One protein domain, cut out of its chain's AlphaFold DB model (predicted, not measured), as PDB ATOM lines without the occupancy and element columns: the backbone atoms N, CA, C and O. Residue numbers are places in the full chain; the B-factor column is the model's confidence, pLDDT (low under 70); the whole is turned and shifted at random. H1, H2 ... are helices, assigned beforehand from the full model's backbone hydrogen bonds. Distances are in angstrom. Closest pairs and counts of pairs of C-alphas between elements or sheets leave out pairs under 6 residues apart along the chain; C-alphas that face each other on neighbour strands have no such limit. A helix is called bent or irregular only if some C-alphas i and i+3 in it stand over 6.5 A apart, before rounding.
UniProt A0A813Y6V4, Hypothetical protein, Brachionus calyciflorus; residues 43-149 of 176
ATOM      1  N   ASP A  43     128.876 159.125 205.640       59.34
ATOM      2  CA  ASP A  43     130.062 158.356 205.215       59.34
ATOM      3  C   ASP A  43     129.866 156.836 205.340       59.34
ATOM      4  O   ASP A  43     130.305 156.078 204.467       59.34
ATOM      5  N   ALA A  44     129.131 156.387 206.364       61.19
ATOM      6  CA  ALA A  44     128.722 154.990 206.499       61.19
ATOM      7  C   ALA A  44     127.697 154.625 205.414       61.19
ATOM      8  O   ALA A  44     127.824 153.590 204.761       61.19
ATOM      9  N   THR A  45     126.751 155.531 205.154       64.44
ATOM     10  CA  THR A  45     125.739 155.424 204.099       64.44
ATOM     11  C   THR A  45     126.375 155.313 202.707       64.44
ATOM     12  O   THR A  45     126.065 154.397 201.950       64.44
ATOM     13  N   ARG A  46     127.342 156.178 202.377       63.94
ATOM     14  CA  ARG A  46     128.078 156.138 201.100       63.94
ATOM     15  C   ARG A  46     128.867 154.840 200.919       63.94
ATOM     16  O   ARG A  46     128.851 154.267 199.832       63.94
ATOM     17  N   THR A  47     129.583 154.403 201.955       67.38
ATOM     18  CA  THR A  47     130.431 153.203 201.885       67.38
ATOM     19  C   THR A  47     129.583 151.945 201.733       67.38
ATOM     20  O   THR A  47     129.855 151.136 200.850       67.38
ATOM     21  N   ALA A  48     128.510 151.815 202.519       67.69
ATOM     22  CA  ALA A  48     127.567 150.707 202.396       67.69
ATOM     23  C   ALA A  48     126.919 150.674 201.005       67.69
ATOM     24  O   ALA A  48     126.887 149.626 200.367       67.69
ATOM     25  N   PHE A  49     126.485 151.830 200.491       69.44
ATOM     26  CA  PHE A  49     125.886 151.939 199.161       69.44
ATOM     27  C   PHE A  49     126.846 151.490 198.049       69.44
ATOM     28  O   PHE A  49     126.478 150.677 197.205       69.44
ATOM     29  N   LEU A  50     128.097 151.967 198.075       72.12
ATOM     30  CA  LEU A  50     129.130 151.571 197.114       72.12
ATOM     31  C   LEU A  50     129.396 150.058 197.169       72.12
ATOM     32  O   LEU A  50     129.468 149.411 196.127       72.12
ATOM     33  N   VAL A  51     129.508 149.491 198.375       77.25
ATOM     34  CA  VAL A  51     129.721 148.050 198.576       77.25
ATOM     35  C   VAL A  51     128.551 147.245 198.014       77.25
ATOM     36  O   VAL A  51     128.783 146.292 197.273       77.25
ATOM     37  N   PHE A  52     127.303 147.643 198.279       75.81
ATOM     38  CA  PHE A  52     126.130 146.962 197.725       75.81
ATOM     39  C   PHE A  52     126.055 147.066 196.199       75.81
ATOM     40  O   PHE A  52     125.739 146.073 195.546       75.81
ATOM     41  N   SER A  53     126.404 148.214 195.608       71.44
ATOM     42  CA  SER A  53     126.471 148.358 194.146       71.44
ATOM     43  C   SER A  53     127.566 147.492 193.518       71.44
ATOM     44  O   SER A  53     127.323 146.870 192.487       71.44
ATOM     45  N   ILE A  54     128.747 147.395 194.139       78.69
ATOM     46  CA  ILE A  54     129.830 146.512 193.673       78.69
ATOM     47  C   ILE A  54     129.409 145.043 193.788       78.69
ATOM     48  O   ILE A  54     129.570 144.284 192.835       78.69
ATOM     49  N   MET A  55     128.825 144.641 194.919       78.44
ATOM     50  CA  MET A  55     128.323 143.277 195.118       78.44
ATOM     51  C   MET A  55     127.230 142.928 194.102       78.44
ATOM     52  O   MET A  55     127.266 141.852 193.505       78.44
ATOM     53  N   GLY A  56     126.297 143.850 193.848       71.25
ATOM     54  CA  GLY A  56     125.263 143.688 192.827       71.25
ATOM     55  C   GLY A  56     125.839 143.580 191.412       71.25
ATOM     56  O   GLY A  56     125.403 142.740 190.623       71.25
ATOM     57  N   PHE A  57     126.870 144.360 191.095       76.00
ATOM     58  CA  PHE A  57     127.575 144.270 189.818       76.00
ATOM     59  C   PHE A  57     128.287 142.920 189.636       76.00
ATOM     60  O   PHE A  57     128.120 142.272 188.602       76.00
ATOM     61  N   ILE A  58     129.014 142.443 190.652       81.62
ATOM     62  CA  ILE A  58     129.684 141.130 190.622       81.62
ATOM     63  C   ILE A  58     128.658 140.007 190.432       81.62
ATOM     64  O   ILE A  58     128.838 139.146 189.570       81.62
ATOM     65  N   LEU A  59     127.550 140.037 191.178       77.88
ATOM     66  CA  LEU A  59     126.449 139.082 191.019       77.88
ATOM     67  C   LEU A  59     125.850 139.122 189.604       77.88
ATOM     68  O   LEU A  59     125.571 138.070 189.030       77.88
ATOM     69  N   SER A  60     125.719 140.312 189.012       75.12
ATOM     70  CA  SER A  60     125.236 140.478 187.634       75.12
ATOM     71  C   SER A  60     126.180 139.829 186.617       75.12
ATOM     72  O   SER A  60     125.719 139.149 185.701       75.12
ATOM     73  N   ILE A  61     127.501 139.961 186.803       79.62
ATOM     74  CA  ILE A  61     128.504 139.271 185.974       79.62
ATOM     75  C   ILE A  61     128.393 137.752 186.132       79.62
ATOM     76  O   ILE A  61     128.405 137.034 185.135       79.62
ATOM     77  N   ILE A  62     128.261 137.247 187.361       78.94
ATOM     78  CA  ILE A  62     128.131 135.802 187.612       78.94
ATOM     79  C   ILE A  62     126.889 135.252 186.900       78.94
ATOM     80  O   ILE A  62     126.980 134.251 186.192       78.94
ATOM     81  N   ILE A  63     125.744 135.928 187.019       74.19
ATOM     82  CA  ILE A  63     124.497 135.527 186.348       74.19
ATOM     83  C   ILE A  63     124.638 135.606 184.821       74.19
ATOM     84  O   ILE A  63     124.127 134.734 184.114       74.19
ATOM     85  N   PHE A  64     125.350 136.606 184.300       75.38
ATOM     86  CA  PHE A  64     125.656 136.708 182.874       75.38
ATOM     87  C   PHE A  64     126.480 135.517 182.379       75.38
ATOM     88  O   PHE A  64     126.093 134.870 181.407       75.38
ATOM     89  N   VAL A  65     127.574 135.182 183.068       75.12
ATOM     90  CA  VAL A  65     128.431 134.040 182.717       75.12
ATOM     91  C   VAL A  65     127.644 132.734 182.799       75.12
ATOM     92  O   VAL A  65     127.712 131.928 181.874       75.12
ATOM     93  N   LEU A  66     126.835 132.539 183.845       72.06
ATOM     94  CA  LEU A  66     125.968 131.364 183.967       72.06
ATOM     95  C   LEU A  66     124.970 131.266 182.805       72.06
ATOM     96  O   LEU A  66     124.786 130.184 182.251       72.06
ATOM     97  N   ASN A  67     124.363 132.380 182.388       68.31
ATOM     98  CA  ASN A  67     123.483 132.413 181.217       68.31
ATOM     99  C   ASN A  67     124.216 132.112 179.910       68.31
ATOM    100  O   ASN A  67     123.685 131.389 179.066       68.31
ATOM    101  N   LEU A  68     125.428 132.640 179.742       69.62
ATOM    102  CA  LEU A  68     126.255 132.398 178.565       69.62
ATOM    103  C   LEU A  68     126.651 130.918 178.466       69.62
ATOM    104  O   LEU A  68     126.498 130.310 177.410       69.62
ATOM    105  N   LEU A  69     127.082 130.311 179.575       68.62
ATOM    106  CA  LEU A  69     127.394 128.879 179.643       68.62
ATOM    107  C   LEU A  69     126.160 128.013 179.355       68.62
ATOM    108  O   LEU A  69     126.258 127.019 178.631       68.62
ATOM    109  N   ASN A  70     124.994 128.422 179.859       64.75
ATOM    110  CA  ASN A  70     123.731 127.738 179.595       64.75
ATOM    111  C   ASN A  70     123.334 127.802 178.107       64.75
ATOM    112  O   ASN A  70     122.858 126.820 177.542       64.75
ATOM    113  N   LEU A  71     123.588 128.936 177.443       64.31
ATOM    114  CA  LEU A  71     123.342 129.113 176.010       64.31
ATOM    115  C   LEU A  71     124.278 128.255 175.141       64.31
ATOM    116  O   LEU A  71     123.852 127.771 174.092       64.31
ATOM    117  N   VAL A  72     125.540 128.085 175.554       64.12
ATOM    118  CA  VAL A  72     126.588 127.485 174.715       64.12
ATOM    119  C   VAL A  72     126.607 125.953 174.760       64.12
ATOM    120  O   VAL A  72     126.932 125.368 173.733       64.12
ATOM    121  N   ASN A  73     126.268 125.271 175.870       49.56
ATOM    122  CA  ASN A  73     126.503 123.811 175.935       49.56
ATOM    123  C   ASN A  73     125.630 122.951 176.880       49.56
ATOM    124  O   ASN A  73     125.941 121.772 177.051       49.56
ATOM    125  N   MET A  74     124.536 123.444 177.483       47.69
ATOM    126  CA  MET A  74     123.715 122.612 178.394       47.69
ATOM    127  C   MET A  74     122.196 122.729 178.153       47.69
ATOM    128  O   MET A  74     121.505 123.450 178.866       47.69
ATOM    129  N   PRO A  75     121.615 121.948 177.218       49.56
ATOM    130  CA  PRO A  75     120.176 121.981 176.921       49.56
ATOM    131  C   PRO A  75     119.263 121.468 178.058       49.56
ATOM    132  O   PRO A  75     118.045 121.461 177.904       49.56
ATOM    133  N   GLN A  76     119.814 121.038 179.198       47.31
ATOM    134  CA  GLN A  76     119.068 120.433 180.313       47.31
ATOM    135  C   GLN A  76     118.437 121.451 181.283       47.31
ATOM    136  O   GLN A  76     117.567 121.074 182.064       47.31
ATOM    137  N   LEU A  77     118.829 122.731 181.228       46.03
ATOM    138  CA  LEU A  77     118.208 123.805 182.025       46.03
ATOM    139  C   LEU A  77     117.042 124.507 181.305       46.03
ATOM    140  O   LEU A  77     116.327 125.296 181.919       46.03
ATOM    141  N   ALA A  78     116.843 124.250 180.011       49.03
ATOM    142  CA  ALA A  78     115.819 124.897 179.195       49.03
ATOM    143  C   ALA A  78     114.479 124.142 179.263       49.03
ATOM    144  O   ALA A  78     113.912 123.751 178.243       49.03
ATOM    145  N   MET A  79     113.957 123.912 180.468       53.41
ATOM    146  CA  MET A  79     112.550 123.537 180.604       53.41
ATOM    147  C   MET A  79     111.695 124.796 180.423       53.41
ATOM    148  O   MET A  79     111.816 125.757 181.177       53.41
ATOM    149  N   ILE A  80     110.811 124.765 179.423       54.22
ATOM    150  CA  ILE A  80     109.932 125.863 178.978       54.22
ATOM    151  C   ILE A  80     109.293 126.693 180.120       54.22
ATOM    152  O   ILE A  80     109.310 127.920 179.999       54.22
ATOM    153  N   PRO A  81     108.764 126.121 181.227       60.00
ATOM    154  CA  PRO A  81     108.186 126.938 182.302       60.00
ATOM    155  C   PRO A  81     109.220 127.794 183.053       60.00
ATOM    156  O   PRO A  81     108.924 128.926 183.429       60.00
ATOM    157  N   TRP A  82     110.450 127.303 183.229       61.66
ATOM    158  CA  TRP A  82     111.498 128.014 183.966       61.66
ATOM    159  C   TRP A  82     112.050 129.205 183.186       61.66
ATOM    160  O   TRP A  82     112.321 130.251 183.771       61.66
ATOM    161  N   THR A  83     112.134 129.100 181.859       63.84
ATOM    162  CA  THR A  83     112.586 130.200 180.994       63.84
ATOM    163  C   THR A  83     111.697 131.441 181.118       63.84
ATOM    164  O   THR A  83     112.204 132.558 181.090       63.84
ATOM    165  N   ILE A  84     110.384 131.265 181.307       66.69
ATOM    166  CA  ILE A  84     109.437 132.378 181.492       66.69
ATOM    167  C   ILE A  84     109.656 133.047 182.849       66.69
ATOM    168  O   ILE A  84     109.747 134.270 182.917       66.69
ATOM    169  N   VAL A  85     109.784 132.254 183.919       69.38
ATOM    170  CA  VAL A  85     110.072 132.770 185.268       69.38
ATOM    171  C   VAL A  85     111.377 133.565 185.263       69.38
ATOM    172  O   VAL A  85     111.432 134.654 185.834       69.38
ATOM    173  N   PHE A  86     112.402 133.077 184.560       71.06
ATOM    174  CA  PHE A  86     113.656 133.806 184.395       71.06
ATOM    175  C   PHE A  86     113.489 135.081 183.569       71.06
ATOM    176  O   PHE A  86     113.980 136.115 183.998       71.06
ATOM    177  N   ALA A  87     112.738 135.064 182.465       69.50
ATOM    178  CA  ALA A  87     112.499 136.266 181.664       69.50
ATOM    179  C   ALA A  87     111.769 137.368 182.452       69.50
ATOM    180  O   ALA A  87     112.134 138.539 182.362       69.50
ATOM    181  N   VAL A  88     110.760 136.997 183.248       77.25
ATOM    182  CA  VAL A  88     110.033 137.937 184.118       77.25
ATOM    183  C   VAL A  88     110.951 138.468 185.218       77.25
ATOM    184  O   VAL A  88     111.006 139.676 185.438       77.25
ATOM    185  N   SER A  89     111.708 137.587 185.876       72.94
ATOM    186  CA  SER A  89     112.638 137.973 186.945       72.94
ATOM    187  C   SER A  89     113.754 138.892 186.438       72.94
ATOM    188  O   SER A  89     114.060 139.903 187.068       72.94
ATOM    189  N   ASP A  90     114.319 138.583 185.270       71.25
ATOM    190  CA  ASP A  90     115.344 139.393 184.611       71.25
ATOM    191  C   ASP A  90     114.768 140.755 184.181       71.25
ATOM    192  O   ASP A  90     115.437 141.776 184.327       71.25
ATOM    193  N   GLY A  91     113.503 140.805 183.740       74.81
ATOM    194  CA  GLY A  91     112.795 142.056 183.443       74.81
ATOM    195  C   GLY A  91     112.577 142.941 184.677       74.81
ATOM    196  O   GLY A  91     112.819 144.147 184.623       74.81
ATOM    197  N   ILE A  92     112.179 142.353 185.813       80.12
ATOM    198  CA  ILE A  92     112.042 143.079 187.090       80.12
ATOM    199  C   ILE A  92     113.397 143.646 187.529       80.12
ATOM    200  O   ILE A  92     113.479 144.811 187.932       80.12
ATOM    201  N   LEU A  93     114.469 142.856 187.428       73.94
ATOM    202  CA  LEU A  93     115.824 143.305 187.754       73.94
ATOM    203  C   LEU A  93     116.293 144.440 186.844       73.94
ATOM    204  O   LEU A  93     116.856 145.415 187.338       73.94
ATOM    205  N   LEU A  94     116.013 144.352 185.545       79.25
ATOM    206  CA  LEU A  94     116.355 145.380 184.566       79.25
ATOM    207  C   LEU A  94     115.693 146.722 184.914       79.25
ATOM    208  O   LEU A  94     116.375 147.745 184.983       79.25
ATOM    209  N   ILE A  95     114.393 146.719 185.230       79.94
ATOM    210  CA  ILE A  95     113.673 147.926 185.674       79.94
ATOM    211  C   ILE A  95     114.239 148.444 187.005       79.94
ATOM    212  O   ILE A  95     114.460 149.647 187.156       79.94
ATOM    213  N   SER A  96     114.519 147.548 187.954       75.69
ATOM    214  CA  SER A  96     115.034 147.915 189.281       75.69
ATOM    215  C   SER A  96     116.413 148.571 189.198       75.69
ATOM    216  O   SER A  96     116.634 149.628 189.786       75.69
ATOM    217  N   MET A  97     117.337 147.998 188.422       76.94
ATOM    218  CA  MET A  97     118.677 148.558 188.221       76.94
ATOM    219  C   MET A  97     118.635 149.897 187.496       76.94
ATOM    220  O   MET A  97     119.388 150.806 187.846       76.94
ATOM    221  N   PHE A  98     117.740 150.046 186.518       78.56
ATOM    222  CA  PHE A  98     117.540 151.315 185.828       78.56
ATOM    223  C   PHE A  98     117.046 152.403 186.789       78.56
ATOM    224  O   PHE A  98     117.626 153.488 186.847       78.56
ATOM    225  N   ALA A  99     116.035 152.091 187.605       78.12
ATOM    226  CA  ALA A  99     115.495 153.011 188.603       78.12
ATOM    227  C   ALA A  99     116.549 153.424 189.642       78.12
ATOM    228  O   ALA A  99     116.701 154.618 189.911       78.12
ATOM    229  N   VAL A 100     117.325 152.471 190.178       74.44
ATOM    230  CA  VAL A 100     118.406 152.782 191.129       74.44
ATOM    231  C   VAL A 100     119.491 153.633 190.470       74.44
ATOM    232  O   VAL A 100     119.924 154.612 191.070       74.44
ATOM    233  N   SER A 101     119.875 153.339 189.225       77.31
ATOM    234  CA  SER A 101     120.883 154.124 188.493       77.31
ATOM    235  C   SER A 101     120.451 155.577 188.274       77.31
ATOM    236  O   SER A 101     121.255 156.499 188.409       77.31
ATOM    237  N   ILE A 102     119.173 155.813 187.963       78.94
ATOM    238  CA  ILE A 102     118.633 157.175 187.848       78.94
ATOM    239  C   ILE A 102     118.613 157.856 189.216       78.94
ATOM    240  O   ILE A 102     119.066 158.995 189.339       78.94
ATOM    241  N   ALA A 103     118.131 157.169 190.254       74.31
ATOM    242  CA  ALA A 103     118.085 157.717 191.607       74.31
ATOM    243  C   ALA A 103     119.483 158.140 192.094       74.31
ATOM    244  O   ALA A 103     119.643 159.227 192.655       74.31
ATOM    245  N   THR A 104     120.516 157.345 191.808       72.19
ATOM    246  CA  THR A 104     121.905 157.668 192.161       72.19
ATOM    247  C   THR A 104     122.478 158.802 191.330       72.19
ATOM    248  O   THR A 104     123.190 159.642 191.878       72.19
ATOM    249  N   ALA A 105     122.148 158.877 190.039       74.81
ATOM    250  CA  ALA A 105     122.564 159.985 189.182       74.81
ATOM    251  C   ALA A 105     121.988 161.316 189.690       74.81
ATOM    252  O   ALA A 105     122.699 162.319 189.798       74.81
ATOM    253  N   VAL A 106     120.707 161.311 190.075       76.00
ATOM    254  CA  VAL A 106     120.027 162.473 190.659       76.00
ATOM    255  C   VAL A 106     120.640 162.840 192.013       76.00
ATOM    256  O   VAL A 106     120.919 164.016 192.255       76.00
ATOM    257  N   ALA A 107     120.913 161.861 192.881       70.25
ATOM    258  CA  ALA A 107     121.563 162.092 194.174       70.25
ATOM    259  C   ALA A 107     122.989 162.656 194.025       70.25
ATOM    260  O   ALA A 107     123.378 163.565 194.762       70.25
ATOM    261  N   ALA A 108     123.752 162.186 193.033       67.94
ATOM    262  CA  ALA A 108     125.076 162.715 192.712       67.94
ATOM    263  C   ALA A 108     125.023 164.183 192.266       67.94
ATOM    264  O   ALA A 108     125.918 164.958 192.607       67.94
ATOM    265  N   ASN A 109     123.982 164.578 191.523       70.56
ATOM    266  CA  ASN A 109     123.826 165.950 191.040       70.56
ATOM    267  C   ASN A 109     123.419 166.934 192.151       70.56
ATOM    268  O   ASN A 109     123.766 168.107 192.089       70.56
ATOM    269  N   LYS A 110     122.729 166.456 193.195       67.56
ATOM    270  CA  LYS A 110     122.342 167.265 194.365       67.56
ATOM    271  C   LYS A 110     123.468 167.457 195.394       67.56
ATOM    272  O   LYS A 110     123.279 168.186 196.363       67.56
ATOM    273  N   SER A 111     124.620 166.799 195.240       61.50
ATOM    274  CA  SER A 111     125.709 166.861 196.225       61.50
ATOM    275  C   SER A 111     126.764 167.914 195.861       61.50
ATOM    276  O   SER A 111     127.458 167.778 194.858       61.50
ATOM    277  N   GLU A 112     126.945 168.928 196.713       55.53
ATOM    278  CA  GLU A 112     127.896 170.037 196.486       55.53
ATOM    279  C   GLU A 112     129.381 169.663 196.674       55.53
ATOM    280  O   GLU A 112     130.269 170.378 196.215       55.53
ATOM    281  N   LYS A 113     129.701 168.539 197.334       60.16
ATOM    282  CA  LYS A 113     131.098 168.149 197.615       60.16
ATOM    283  C   LYS A 113     131.621 167.135 196.591       60.16
ATOM    284  O   LYS A 113     131.108 166.021 196.500       60.16
ATOM    285  N   PHE A 114     132.723 167.467 195.912       56.34
ATOM    286  CA  PHE A 114     133.389 166.627 194.898       56.34
ATOM    287  C   PHE A 114     133.680 165.186 195.359       56.34
ATOM    288  O   PHE A 114     133.371 164.231 194.649       56.34
ATOM    289  N   LEU A 115     134.200 165.006 196.580       54.50
ATOM    290  CA  LEU A 115     134.462 163.672 197.146       54.50
ATOM    291  C   LEU A 115     133.177 162.865 197.400       54.50
ATOM    292  O   LEU A 115     133.195 161.638 197.322       54.50
ATOM    293  N   LYS A 116     132.055 163.542 197.674       60.19
ATOM    294  CA  LYS A 116     130.741 162.905 197.859       60.19
ATOM    295  C   LYS A 116     130.136 162.496 196.519       60.19
ATOM    296  O   LYS A 116     129.572 161.411 196.416       60.19
ATOM    297  N   LYS A 117     130.345 163.305 195.479       64.81
ATOM    298  CA  LYS A 117     129.925 163.022 194.102       64.81
ATOM    299  C   LYS A 117     130.552 161.729 193.562       64.81
ATOM    300  O   LYS A 117     129.852 160.934 192.948       64.81
ATOM    301  N   GLY A 118     131.823 161.458 193.873       68.62
ATOM    302  CA  GLY A 118     132.544 160.284 193.357       68.62
ATOM    303  C   GLY A 118     131.910 158.925 193.693       68.62
ATOM    304  O   GLY A 118     131.824 158.067 192.821       68.62
ATOM    305  N   GLY A 119     131.421 158.728 194.924       68.50
ATOM    306  CA  GLY A 119     130.806 157.453 195.332       68.50
ATOM    307  C   GLY A 119     129.472 157.172 194.636       68.50
ATOM    308  O   GLY A 119     129.252 156.071 194.137       68.50
ATOM    309  N   PHE A 120     128.609 158.187 194.540       70.81
ATOM    310  CA  PHE A 120     127.328 158.073 193.841       70.81
ATOM    311  C   PHE A 120     127.501 157.972 192.322       70.81
ATOM    312  O   PHE A 120     126.766 157.229 191.676       70.81
ATOM    313  N   VAL A 121     128.493 158.661 191.746       73.81
ATOM    314  CA  VAL A 121     128.840 158.530 190.322       73.81
ATOM    315  C   VAL A 121     129.333 157.117 190.016       73.81
ATOM    316  O   VAL A 121     128.834 156.502 189.078       73.81
ATOM    317  N   ALA A 122     130.240 156.561 190.825       76.44
ATOM    318  CA  ALA A 122     130.709 155.188 190.643       76.44
ATOM    319  C   ALA A 122     129.553 154.179 190.731       76.44
ATOM    320  O   ALA A 122     129.414 153.321 189.863       76.44
ATOM    321  N   ALA A 123     128.672 154.322 191.724       73.12
ATOM    322  CA  ALA A 123     127.506 153.458 191.864       73.12
ATOM    323  C   ALA A 123     126.510 153.592 190.696       73.12
ATOM    324  O   ALA A 123     125.983 152.588 190.224       73.12
ATOM    325  N   THR A 124     126.319 154.810 190.175       77.94
ATOM    326  CA  THR A 124     125.524 155.063 188.960       77.94
ATOM    327  C   THR A 124     126.110 154.325 187.761       77.94
ATOM    328  O   THR A 124     125.376 153.676 187.021       77.94
ATOM    329  N   ILE A 125     127.433 154.385 187.581       82.19
ATOM    330  CA  ILE A 125     128.128 153.687 186.494       82.19
ATOM    331  C   ILE A 125     127.945 152.171 186.639       82.19
ATOM    332  O   ILE A 125     127.556 151.517 185.676       82.19
ATOM    333  N   PHE A 126     128.150 151.607 187.834       80.81
ATOM    334  CA  PHE A 126     127.946 150.173 188.070       80.81
ATOM    335  C   PHE A 126     126.499 149.734 187.835       80.81
ATOM    336  O   PHE A 126     126.274 148.685 187.226       80.81
ATOM    337  N   GLY A 127     125.520 150.533 188.262       77.19
ATOM    338  CA  GLY A 127     124.108 150.277 187.988       77.19
ATOM    339  C   GLY A 127     123.795 150.292 186.492       77.19
ATOM    340  O   GLY A 127     123.158 149.366 185.992       77.19
ATOM    341  N   PHE A 128     124.323 151.271 185.754       81.06
ATOM    342  CA  PHE A 128     124.089 151.391 184.315       81.06
ATOM    343  C   PHE A 128     124.755 150.263 183.518       81.06
ATOM    344  O   PHE A 128     124.154 149.711 182.597       81.06
ATOM    345  N   ILE A 129     125.973 149.859 183.890       83.25
ATOM    346  CA  ILE A 129     126.635 148.700 183.271       83.25
ATOM    347  C   ILE A 129     125.854 147.418 183.585       83.25
ATOM    348  O   ILE A 129     125.629 146.612 182.684       83.25
ATOM    349  N   SER A 130     125.389 147.239 184.826       79.00
ATOM    350  CA  SER A 130     124.560 146.084 185.203       79.00
ATOM    351  C   SER A 130     123.261 146.043 184.393       79.00
ATOM    352  O   SER A 130     122.890 144.989 183.880       79.00
ATOM    353  N   PHE A 131     122.620 147.195 184.182       81.06
ATOM    354  CA  PHE A 131     121.457 147.329 183.306       81.06
ATOM    355  C   PHE A 131     121.757 146.873 181.869       81.06
ATOM    356  O   PHE A 131     121.013 146.064 181.318       81.06
ATOM    357  N   LEU A 132     122.870 147.321 181.274       84.00
ATOM    358  CA  LEU A 132     123.265 146.899 179.924       84.00
ATOM    359  C   LEU A 132     123.514 145.388 179.838       84.00
ATOM    360  O   LEU A 132     123.076 144.750 178.880       84.00
ATOM    361  N   ILE A 133     124.164 144.803 180.848       80.44
ATOM    362  CA  ILE A 133     124.359 143.350 180.945       80.44
ATOM    363  C   ILE A 133     123.001 142.636 180.953       80.44
ATOM    364  O   ILE A 133     122.794 141.696 180.185       80.44
ATOM    365  N   TYR A 134     122.052 143.106 181.762       77.06
ATOM    366  CA  TYR A 134     120.715 142.518 181.841       77.06
ATOM    367  C   TYR A 134     119.904 142.676 180.552       77.06
ATOM    368  O   TYR A 134     119.191 141.744 180.179       77.06
ATOM    369  N   CYS A 135     120.062 143.777 179.811       80.69
ATOM    370  CA  CYS A 135     119.490 143.909 178.468       80.69
ATOM    371  C   CYS A 135     119.978 142.784 177.543       80.69
ATOM    372  O   CYS A 135     119.175 142.161 176.846       80.69
ATOM    373  N   VAL A 136     121.278 142.473 177.565       82.12
ATOM    374  CA  VAL A 136     121.851 141.382 176.757       82.12
ATOM    375  C   VAL A 136     121.320 140.016 177.212       82.12
ATOM    376  O   VAL A 136     120.924 139.206 176.371       82.12
ATOM    377  N   ILE A 137     121.231 139.768 178.525       76.94
ATOM    378  CA  ILE A 137     120.644 138.532 179.084       76.94
ATOM    379  C   ILE A 137     119.189 138.361 178.634       76.94
ATOM    380  O   ILE A 137     118.780 137.264 178.242       76.94
ATOM    381  N   MET A 138     118.407 139.441 178.649       76.88
ATOM    382  CA  MET A 138     117.009 139.422 178.225       76.88
ATOM    383  C   MET A 138     116.885 139.099 176.733       76.88
ATOM    384  O   MET A 138     116.074 138.252 176.357       76.88
ATOM    385  N   VAL A 139     117.735 139.688 175.884       81.12
ATOM    386  CA  VAL A 139     117.797 139.355 174.450       81.12
ATOM    387  C   VAL A 139     118.121 137.875 174.248       81.12
ATOM    388  O   VAL A 139     117.426 137.199 173.487       81.12
ATOM    389  N   PHE A 140     119.112 137.330 174.959       74.81
ATOM    390  CA  PHE A 140     119.435 135.901 174.887       74.81
ATOM    391  C   PHE A 140     118.274 135.015 175.335       74.81
ATOM    392  O   PHE A 140     117.973 134.023 174.671       74.81
ATOM    393  N   THR A 141     117.571 135.398 176.396       72.31
ATOM    394  CA  THR A 141     116.395 134.670 176.886       72.31
ATOM    395  C   THR A 141     115.266 134.673 175.848       72.31
ATOM    396  O   THR A 141     114.688 133.625 175.560       72.31
ATOM    397  N   ILE A 142     115.002 135.809 175.193       73.56
ATOM    398  CA  ILE A 142     114.014 135.911 174.103       73.56
ATOM    399  C   ILE A 142     114.416 135.038 172.907       73.56
ATOM    400  O   ILE A 142     113.569 134.350 172.330       73.56
ATOM    401  N   LEU A 143     115.698 135.038 172.530       72.81
ATOM    402  CA  LEU A 143     116.207 134.196 171.443       72.81
ATOM    403  C   LEU A 143     116.056 132.703 171.760       72.81
ATOM    404  O   LEU A 143     115.666 131.937 170.877       72.81
ATOM    405  N   GLN A 144     116.289 132.293 173.011       69.38
ATOM    406  CA  GLN A 144     116.034 130.920 173.456       69.38
ATOM    407  C   GLN A 144     114.546 130.563 173.343       69.38
ATOM    408  O   GLN A 144     114.226 129.552 172.724       69.38
ATOM    409  N   ILE A 145     113.634 131.415 173.826       66.50
ATOM    410  CA  ILE A 145     112.177 131.189 173.725       66.50
ATOM    411  C   ILE A 145     111.734 131.035 172.262       66.50
ATOM    412  O   ILE A 145     110.951 130.134 171.944       66.50
ATOM    413  N   LYS A 146     112.250 131.879 171.357       68.62
ATOM    414  CA  LYS A 146     111.961 131.781 169.917       68.62
ATOM    415  C   LYS A 146     112.470 130.469 169.318       68.62
ATOM    416  O   LYS A 146     111.743 129.831 168.560       68.62
ATOM    417  N   LYS A 147     113.687 130.040 169.674       66.38
ATOM    418  CA  LYS A 147     114.280 128.776 169.201       66.38
ATOM    419  C   LYS A 147     113.533 127.546 169.732       66.38
ATOM    420  O   LYS A 147     113.453 126.544 169.029       66.38
ATOM    421  N   SER A 148     112.946 127.628 170.925       59.78
ATOM    422  CA  SER A 148     112.150 126.556 171.541       59.78
ATOM    423  C   SER A 148     110.749 126.365 170.931       59.78
ATOM    424  O   SER A 148     110.012 125.500 171.393       59.78
ATOM    425  N   GLY A 149     110.367 127.130 169.898       56.50
ATOM    426  CA  GLY A 149     109.095 126.946 169.181       56.50
ATOM    427  C   GLY A 149     107.865 127.567 169.853       56.50
ATOM    428  O   GLY A 149     106.741 127.268 169.449       56.50
TER     429      GLY A 149
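This is residues 43 to 149 of the 176 residues of the protein "Hypothetical protein" of Brachionus calyciflorus (UniProt A0A813Y6V4). You are looking at a slim, loosely formed bundle of three long helices, H1, H2 and H3, side by side along a rod, with the chain running the length of the rod, back, and along it again. H3 packs on both H1 and H2, while H1 and H2 are near each other without touching; residues 72 to 77, at the turn between H1 and H2, stick out at one end. The printed part has 107 residues with three named helices, in the order H1, H2, H3, and no named strand, and the class is all helix. The whole is loose, with a radius of gyration of the C-alphas of 16.5 A, and spans 54 by 19 by 16 A.

Start with H1, residues 43 to 73, and go on to H2, residues 80 to 109: the two are near each other, with no pair of C-alphas within 8 A but 6 pairs within 10 A. Next comes H3, residues 114 to 147, which forms a helical hairpin with H2. H2 and H3 touch, and their closest C-alphas are those of Ser 101 and Thr 124, 4.8 A apart. They run opposite ways at a shallow tilt of 21 degrees. Look then at Ser 53 and Ala 123, whose C-alphas, 5.7 A apart, are the closest of H1 and H3, which also touch. These two run the same way at a shallow tilt of 21 degrees. Along the backbone, every O i to N i+4 pair of H1 is within hydrogen-bond range, against 25 of 26 in H2 and 28 of 30 in H3.

Find C-alpha 43 at (130.062, 158.356, 205.215); from there H1 runs 45.4 A to C-alpha 73. H1 is neither bent nor irregular, but only just: C-alphas 70 and 73 are 6.0 A apart. Pick up H2 at C-alpha 80, at (109.932, 125.863, 178.978), and follow it for 44.1 A to C-alpha 109. H3, the longest helix with 34 residues, runs 49.6 A from C-alpha 114 to C-alpha 147 at (114.280, 128.776, 169.201). It too is neither bent nor irregular, but only just, with C-alphas 116 and 119 6.0 A apart.

The two C-alphas farthest apart are those of Lys 113 and Gly 149, 54.7 A. The printed part has no cut. The link from H1 to H2 is short, with 6 residues, and the link from H2 to H3 is tight, with 4. Residues 72 to 77, of which 72 and 73 belong to H1, stand free. The mean pLDDT of the printed part is 70.4; 44 residues are under 70, namely residues 43 to 49, 67 to 85, 87, 108, 110 to 119 and 144 to 149.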